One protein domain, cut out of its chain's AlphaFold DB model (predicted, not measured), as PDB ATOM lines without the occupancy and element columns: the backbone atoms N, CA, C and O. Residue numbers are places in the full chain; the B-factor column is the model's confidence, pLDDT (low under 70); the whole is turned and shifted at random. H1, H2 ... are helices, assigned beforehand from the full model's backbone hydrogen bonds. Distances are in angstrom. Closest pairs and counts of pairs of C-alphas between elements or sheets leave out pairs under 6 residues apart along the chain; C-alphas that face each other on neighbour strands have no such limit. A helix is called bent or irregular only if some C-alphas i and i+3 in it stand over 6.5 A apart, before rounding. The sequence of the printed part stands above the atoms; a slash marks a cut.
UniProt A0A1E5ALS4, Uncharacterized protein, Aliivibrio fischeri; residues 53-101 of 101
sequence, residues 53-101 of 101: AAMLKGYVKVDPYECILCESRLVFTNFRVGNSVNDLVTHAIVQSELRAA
ATOM      1  N   ALA A  53      92.457 149.080  75.489       85.69
ATOM      2  CA  ALA A  53      92.754 147.658  75.359       85.69
ATOM      3  C   ALA A  53      91.753 146.897  74.476       85.69
ATOM      4  O   ALA A  53      92.159 146.050  73.687       85.69
ATOM      5  N   ALA A  54      90.457 147.214  74.563       87.56
ATOM      6  CA  ALA A  54      89.441 146.602  73.708       87.56
ATOM      7  C   ALA A  54      89.619 147.029  72.241       87.56
ATOM      8  O   ALA A  54      89.493 146.198  71.343       87.56
ATOM      9  N   MET A  55      89.984 148.294  72.000       89.69
ATOM     10  CA  MET A  55      90.351 148.769  70.662       89.69
ATOM     11  C   MET A  55      91.590 148.046  70.127       89.69
ATOM     12  O   MET A  55      91.572 147.551  69.003       89.69
ATOM     13  N   LEU A  56      92.647 147.938  70.937       89.06
ATOM     14  CA  LEU A  56      93.892 147.282  70.544       89.06
ATOM     15  C   LEU A  56      93.674 145.793  70.254       89.06
ATOM     16  O   LEU A  56      94.163 145.291  69.244       89.06
ATOM     17  N   LYS A  57      92.870 145.114  71.080       91.00
ATOM     18  CA  LYS A  57      92.470 143.720  70.864       91.00
ATOM     19  C   LYS A  57      91.669 143.557  69.574       91.00
ATOM     20  O   LYS A  57      91.906 142.608  68.840       91.00
ATOM     21  N   GLY A  58      90.767 144.485  69.254       90.06
ATOM     22  CA  GLY A  58      90.036 144.472  67.983       90.06
ATOM     23  C   GLY A  58      90.933 144.698  66.760       90.06
ATOM     24  O   GLY A  58      90.721 144.077  65.722       90.06
ATOM     25  N   TYR A  59      91.950 145.554  66.893       92.00
ATOM     26  CA  TYR A  59      92.867 145.905  65.809       92.00
ATOM     27  C   TYR A  59      93.936 144.829  65.555       92.00
ATOM     28  O   TYR A  59      94.065 144.336  64.437       92.00
ATOM     29  N   VAL A  60      94.685 144.443  66.593       90.94
ATOM     30  CA  VAL A  60      95.826 143.510  66.502       90.94
ATOM     31  C   VAL A  60      95.388 142.050  66.652       90.94
ATOM     32  O   VAL A  60      96.141 141.148  66.302       90.94
ATOM     33  N   LYS A  61      94.170 141.792  67.151       89.19
ATOM     34  CA  LYS A  61      93.663 140.451  67.510       89.19
ATOM     35  C   LYS A  61      94.473 139.743  68.600       89.19
ATOM     36  O   LYS A  61      94.361 138.533  68.755       89.19
ATOM     37  N   VAL A  62      95.243 140.502  69.378       87.56
ATOM     38  CA  VAL A  62      96.018 140.017  70.527       87.56
ATOM     39  C   VAL A  62      95.585 140.800  71.761       87.56
ATOM     40  O   VAL A  62      95.408 142.019  71.689       87.56
ATOM     41  N   ASP A  63      95.372 140.111  72.881       89.50
ATOM     42  CA  ASP A  63      95.028 140.762  74.143       89.50
ATOM     43  C   ASP A  63      96.294 141.362  74.787       89.50
ATOM     44  O   ASP A  63      97.214 140.619  75.126       89.50
ATOM     45  N   PRO A  64      96.378 142.692  74.982       89.06
ATOM     46  CA  PRO A  64      97.546 143.311  75.616       89.06
ATOM     47  C   PRO A  64      97.732 142.922  77.086       89.06
ATOM     48  O   PRO A  64      98.791 143.185  77.652       89.06
ATOM     49  N   TYR A  65      96.714 142.344  77.724       90.44
ATOM     50  CA  TYR A  65      96.782 141.877  79.105       90.44
ATOM     51  C   TYR A  65      96.957 140.364  79.209       90.44
ATOM     52  O   TYR A  65      96.716 139.802  80.274       90.44
ATOM     53  N   GLU A  66      97.366 139.695  78.140       92.69
ATOM     54  CA  GLU A  66      97.661 138.267  78.137       92.69
ATOM     55  C   GLU A  66      99.161 138.044  77.950       92.69
ATOM     56  O   GLU A  66      99.817 138.679  77.121       92.69
ATOM     57  N   CYS A  67      99.739 137.167  78.770       90.56
ATOM     58  CA  CYS A  67     101.152 136.843  78.667       90.56
ATOM     59  C   CYS A  67     101.417 136.000  77.415       90.56
ATOM     60  O   CYS A  67     100.908 134.891  77.303       90.56
ATOM     61  N   ILE A  68     102.311 136.462  76.540       89.25
ATOM     62  CA  ILE A  68     102.693 135.742  75.311       89.25
ATOM     63  C   ILE A  68     103.378 134.384  75.549       89.25
ATOM     64  O   ILE A  68     103.538 133.619  74.605       89.25
ATOM     65  N   LEU A  69     103.832 134.097  76.776       93.44
ATOM     66  CA  LEU A  69     104.529 132.848  77.106       93.44
ATOM     67  C   LEU A  69     103.635 131.826  77.812       93.44
ATOM     68  O   LEU A  69     103.796 130.631  77.596       93.44
ATOM     69  N   CYS A  70     102.749 132.281  78.698       94.75
ATOM     70  CA  CYS A  70     101.967 131.399  79.568       94.75
ATOM     71  C   CYS A  70     100.463 131.675  79.550       94.75
ATOM     72  O   CYS A  70      99.748 131.088  80.357       94.75
ATOM     73  N   GLU A  71      99.993 132.605  78.712       92.12
ATOM     74  CA  GLU A  71      98.570 132.935  78.501       92.12
ATOM     75  C   GLU A  71      97.830 133.412  79.768       92.12
ATOM     76  O   GLU A  71      96.622 133.634  79.791       92.12
ATOM     77  N   SER A  72      98.561 133.635  80.863       93.75
ATOM     78  CA  SER A  72      97.993 134.171  82.096       93.75
ATOM     79  C   SER A  72      97.668 135.661  81.960       93.75
ATOM     80  O   SER A  72      98.340 136.401  81.232       93.75
ATOM     81  N   ARG A  73      96.666 136.122  82.717       92.00
ATOM     82  CA  ARG A  73      96.277 137.533  82.766       92.00
ATOM     83  C   ARG A  73      97.358 138.382  83.439       92.00
ATOM     84  O   ARG A  73      97.628 138.231  84.629       92.00
ATOM     85  N   LEU A  74      97.903 139.336  82.697       91.69
ATOM     86  CA  LEU A  74      98.812 140.359  83.192       91.69
ATOM     87  C   LEU A  74      98.057 141.350  84.085       91.69
ATOM     88  O   LEU A  74      96.980 141.849  83.745       91.69
ATOM     89  N   VAL A  75      98.657 141.659  85.230       91.19
ATOM     90  CA  VAL A  75      98.178 142.668  86.176       91.19
ATOM     91  C   VAL A  75      99.273 143.710  86.330       91.19
ATOM     92  O   VAL A  75     100.451 143.374  86.427       91.19
ATOM     93  N   PHE A  76      98.891 144.983  86.335       88.94
ATOM     94  CA  PHE A  76      99.845 146.056  86.580       88.94
ATOM     95  C   PHE A  76     100.400 145.945  88.005       88.94
ATOM     96  O   PHE A  76      99.649 146.055  88.973       88.94
ATOM     97  N   THR A  77     101.709 145.736  88.129       93.06
ATOM     98  CA  THR A  77     102.402 145.644  89.420       93.06
ATOM     99  C   THR A  77     103.085 146.956  89.783       93.06
ATOM    100  O   THR A  77     102.906 147.478  90.878       93.06
ATOM    101  N   ASN A  78     103.891 147.491  88.871       93.25
ATOM    102  CA  ASN A  78     104.635 148.726  89.047       93.25
ATOM    103  C   ASN A  78     105.078 149.281  87.691       93.25
ATOM    104  O   ASN A  78     105.100 148.585  86.678       93.25
ATOM    105  N   PHE A  79     105.464 150.551  87.697       91.75
ATOM    106  CA  PHE A  79     106.114 151.196  86.568       91.75
ATOM    107  C   PHE A  79     107.562 151.497  86.949       91.75
ATOM    108  O   PHE A  79     107.820 152.109  87.985       91.75
ATOM    109  N   ARG A  80     108.505 151.052  86.118       89.56
ATOM    110  CA  ARG A  80     109.920 151.410  86.227       89.56
ATOM    111  C   ARG A  80     110.272 152.275  85.031       89.56
ATOM    112  O   ARG A  80     110.080 151.855  83.893       89.56
ATOM    113  N   VAL A  81     110.763 153.478  85.301       89.81
ATOM    114  CA  VAL A  81     111.276 154.359  84.251       89.81
ATOM    115  C   VAL A  81     112.500 153.682  83.632       89.81
ATOM    116  O   VAL A  81     113.325 153.123  84.353       89.81
ATOM    117  N   GLY A  82     112.581 153.682  82.301       87.56
ATOM    118  CA  GLY A  82     113.745 153.156  81.594       87.56
ATOM    119  C   GLY A  82     114.997 153.994  81.852       87.56
ATOM    120  O   GLY A  82     114.910 155.170  82.204       87.56
ATOM    121  N   ASN A  83     116.163 153.383  81.650       90.31
ATOM    122  CA  ASN A  83     117.445 154.081  81.707       90.31
ATOM    123  C   ASN A  83     117.516 155.178  80.632       90.31
ATOM    124  O   ASN A  83     116.890 155.062  79.572       90.31
ATOM    125  N   SER A  84     118.290 156.237  80.886       92.56
ATOM    126  CA  SER A  84     118.506 157.275  79.879       92.56
ATOM    127  C   SER A  84     119.301 156.727  78.688       92.56
ATOM    128  O   SER A  84     119.994 155.715  78.795       92.56
ATOM    129  N   VAL A  85     119.240 157.403  77.536       92.94
ATOM    130  CA  VAL A  85     120.011 156.993  76.345       92.94
ATOM    131  C   VAL A  85     121.510 156.923  76.653       92.94
ATOM    132  O   VAL A  85     122.176 155.985  76.229       92.94
ATOM    133  N   ASN A  86     122.030 157.863  77.445       95.06
ATOM    134  CA  ASN A  86     123.436 157.867  77.851       95.06
ATOM    135  C   ASN A  86     123.790 156.651  78.715       95.06
ATOM    136  O   ASN A  86     124.821 156.018  78.493       95.06
ATOM    137  N   ASP A  87     122.919 156.280  79.653       93.75
ATOM    138  CA  ASP A  87     123.124 155.089  80.481       93.75
ATOM    139  C   ASP A  87     123.117 153.821  79.617       93.75
ATOM    140  O   ASP A  87     123.942 152.931  79.791       93.75
ATOM    141  N   LEU A  88     122.232 153.741  78.622       93.88
ATOM    142  CA  LEU A  88     122.199 152.609  77.693       93.88
ATOM    143  C   LEU A  88     123.484 152.508  76.860       93.88
ATOM    144  O   LEU A  88     124.010 151.411  76.684       93.88
ATOM    145  N   VAL A  89     124.006 153.640  76.376       94.94
ATOM    146  CA  VAL A  89     125.262 153.687  75.611       94.94
ATOM    147  C   VAL A  89     126.443 153.263  76.481       94.94
ATOM    148  O   VAL A  89     127.236 152.423  76.061       94.94
ATOM    149  N   THR A  90     126.544 153.781  77.705       94.75
ATOM    150  CA  THR A  90     127.621 153.398  78.632       94.75
ATOM    151  C   THR A  90     127.551 151.915  78.992       94.75
ATOM    152  O   THR A  90     128.563 151.223  78.903       94.75
ATOM    153  N   HIS A  91     126.363 151.381  79.290       93.44
ATOM    154  CA  HIS A  91     126.177 149.947  79.523       93.44
ATOM    155  C   HIS A  91     126.573 149.091  78.312       93.44
ATOM    156  O   HIS A  91     127.175 148.033  78.495       93.44
ATOM    157  N   ALA A  92     126.270 149.534  77.088       93.81
ATOM    158  CA  ALA A  92     126.644 148.819  75.870       93.81
ATOM    159  C   ALA A  92     128.166 148.797  75.651       93.81
ATOM    160  O   ALA A  92     128.714 147.752  75.303       93.81
ATOM    161  N   ILE A  93     128.851 149.919  75.904       94.25
ATOM    162  CA  ILE A  93     130.316 150.013  75.821       94.25
ATOM    163  C   ILE A  93     130.955 149.064  76.839       94.25
ATOM    164  O   ILE A  93     131.728 148.193  76.448       94.25
ATOM    165  N   VAL A  94     130.542 149.135  78.108       94.00
ATOM    166  CA  VAL A  94     131.060 148.260  79.174       94.00
ATOM    167  C   VAL A  94     130.825 146.780  78.850       94.00
ATOM    168  O   VAL A  94     131.713 145.951  79.031       94.00
ATOM    169  N   GLN A  95     129.651 146.419  78.320       92.44
ATOM    170  CA  GLN A  95     129.387 145.043  77.886       92.44
ATOM    171  C   GLN A  95     130.275 144.602  76.718       92.44
ATOM    172  O   GLN A  95     130.615 143.423  76.644       92.44
ATOM    173  N   SER A  96     130.627 145.503  75.799       91.69
ATOM    174  CA  SER A  96     131.522 145.183  74.683       91.69
ATOM    175  C   SER A  96     132.957 144.942  75.149       91.69
ATOM    176  O   SER A  96     133.578 143.980  74.707       91.69
ATOM    177  N   GLU A  97     133.440 145.738  76.103       93.56
ATOM    178  CA  GLU A  97     134.769 145.594  76.701       93.56
ATOM    179  C   GLU A  97     134.881 144.285  77.490       93.56
ATOM    180  O   GLU A  97     135.831 143.530  77.306       93.56
ATOM    181  N   LEU A  98     133.862 143.952  78.289       90.69
ATOM    182  CA  LEU A  98     133.792 142.688  79.033       90.69
ATOM    183  C   LEU A  98     133.727 141.448  78.133       90.69
ATOM    184  O   LEU A  98     134.106 140.369  78.571       90.69
ATOM    185  N   ARG A  99     133.203 141.575  76.909       87.06
ATOM    186  CA  ARG A  99     133.154 140.477  75.927       87.06
ATOM    187  C   ARG A  99     134.445 140.335  75.120       87.06
ATOM    188  O   ARG A  99     134.624 139.308  74.474       87.06
ATOM    189  N   ALA A 100     135.272 141.375  75.089       80.19
ATOM    190  CA  ALA A 100     136.548 141.393  74.380       80.19
ATOM    191  C   ALA A 100     137.729 140.931  75.256       80.19
ATOM    192  O   ALA A 100     138.800 140.661  74.710       80.19
ATOM    193  N   ALA A 101     137.533 140.859  76.577       65.62
ATOM    194  CA  ALA A 101     138.451 140.271  77.556       65.62
ATOM    195  C   ALA A 101     138.219 138.759  77.712       65.62
ATOM    196  O   ALA A 101     139.221 138.045  77.934       65.62
TER     197      ALA A 101
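Overview. This is residues 53 to 101 of the 101 residues of an uncharacterized protein of Aliivibrio fischeri (UniProt A0A1E5ALS4). The longest helix, H2, sits alone at one end of an extended model, and the short helix H1 sits at the other end in a small head with the looped first part of the link between them. The later part of that link and H2 form an arm that reaches away from this head, with no core between the two helices. The printed part has 49 residues, with two named helices in the order H1, H2 and no named strand; the class is all helix, though the helices hold 24 of the 49 residues, under half. The whole is extended, with a radius of gyration of the C-alphas of 17.7 A, and the C-alphas span 47 by 23 by 21 A, the arm making the length.

Arrangement. H2, residues 85 to 100, is apart from H1, residues 53 to 60. A long link of 24 residues, 61 to 84, joins them. Residues 77 to 82 of this link stand free. Residues 84 to 90, of which 85 to 90 belong to H2, stand free too, as do residues 92 to 101, of which 92 to 100 belong to H2. In H1 and H2, every O i to N i+4 pair is within hydrogen-bond range.

Along the chain. H2 measures 22.8 A from C-alpha 85 at (120.011, 156.993, 76.345) to C-alpha 100 at (136.548, 141.393, 74.380). H1 measures 10.3 A and begins at C-alpha 53, at (92.754, 147.658, 75.359). Neither helix is bent or irregular.

Size, cuts and confidence. The two C-alphas farthest apart, those of Ala 54 and Ala 101, are 49.6 A apart. The printed part has no cut and ends at residue 101, the chain's last residue. The mean pLDDT of the printed part is 90.7, and residue 101 is the one printed residue under 70.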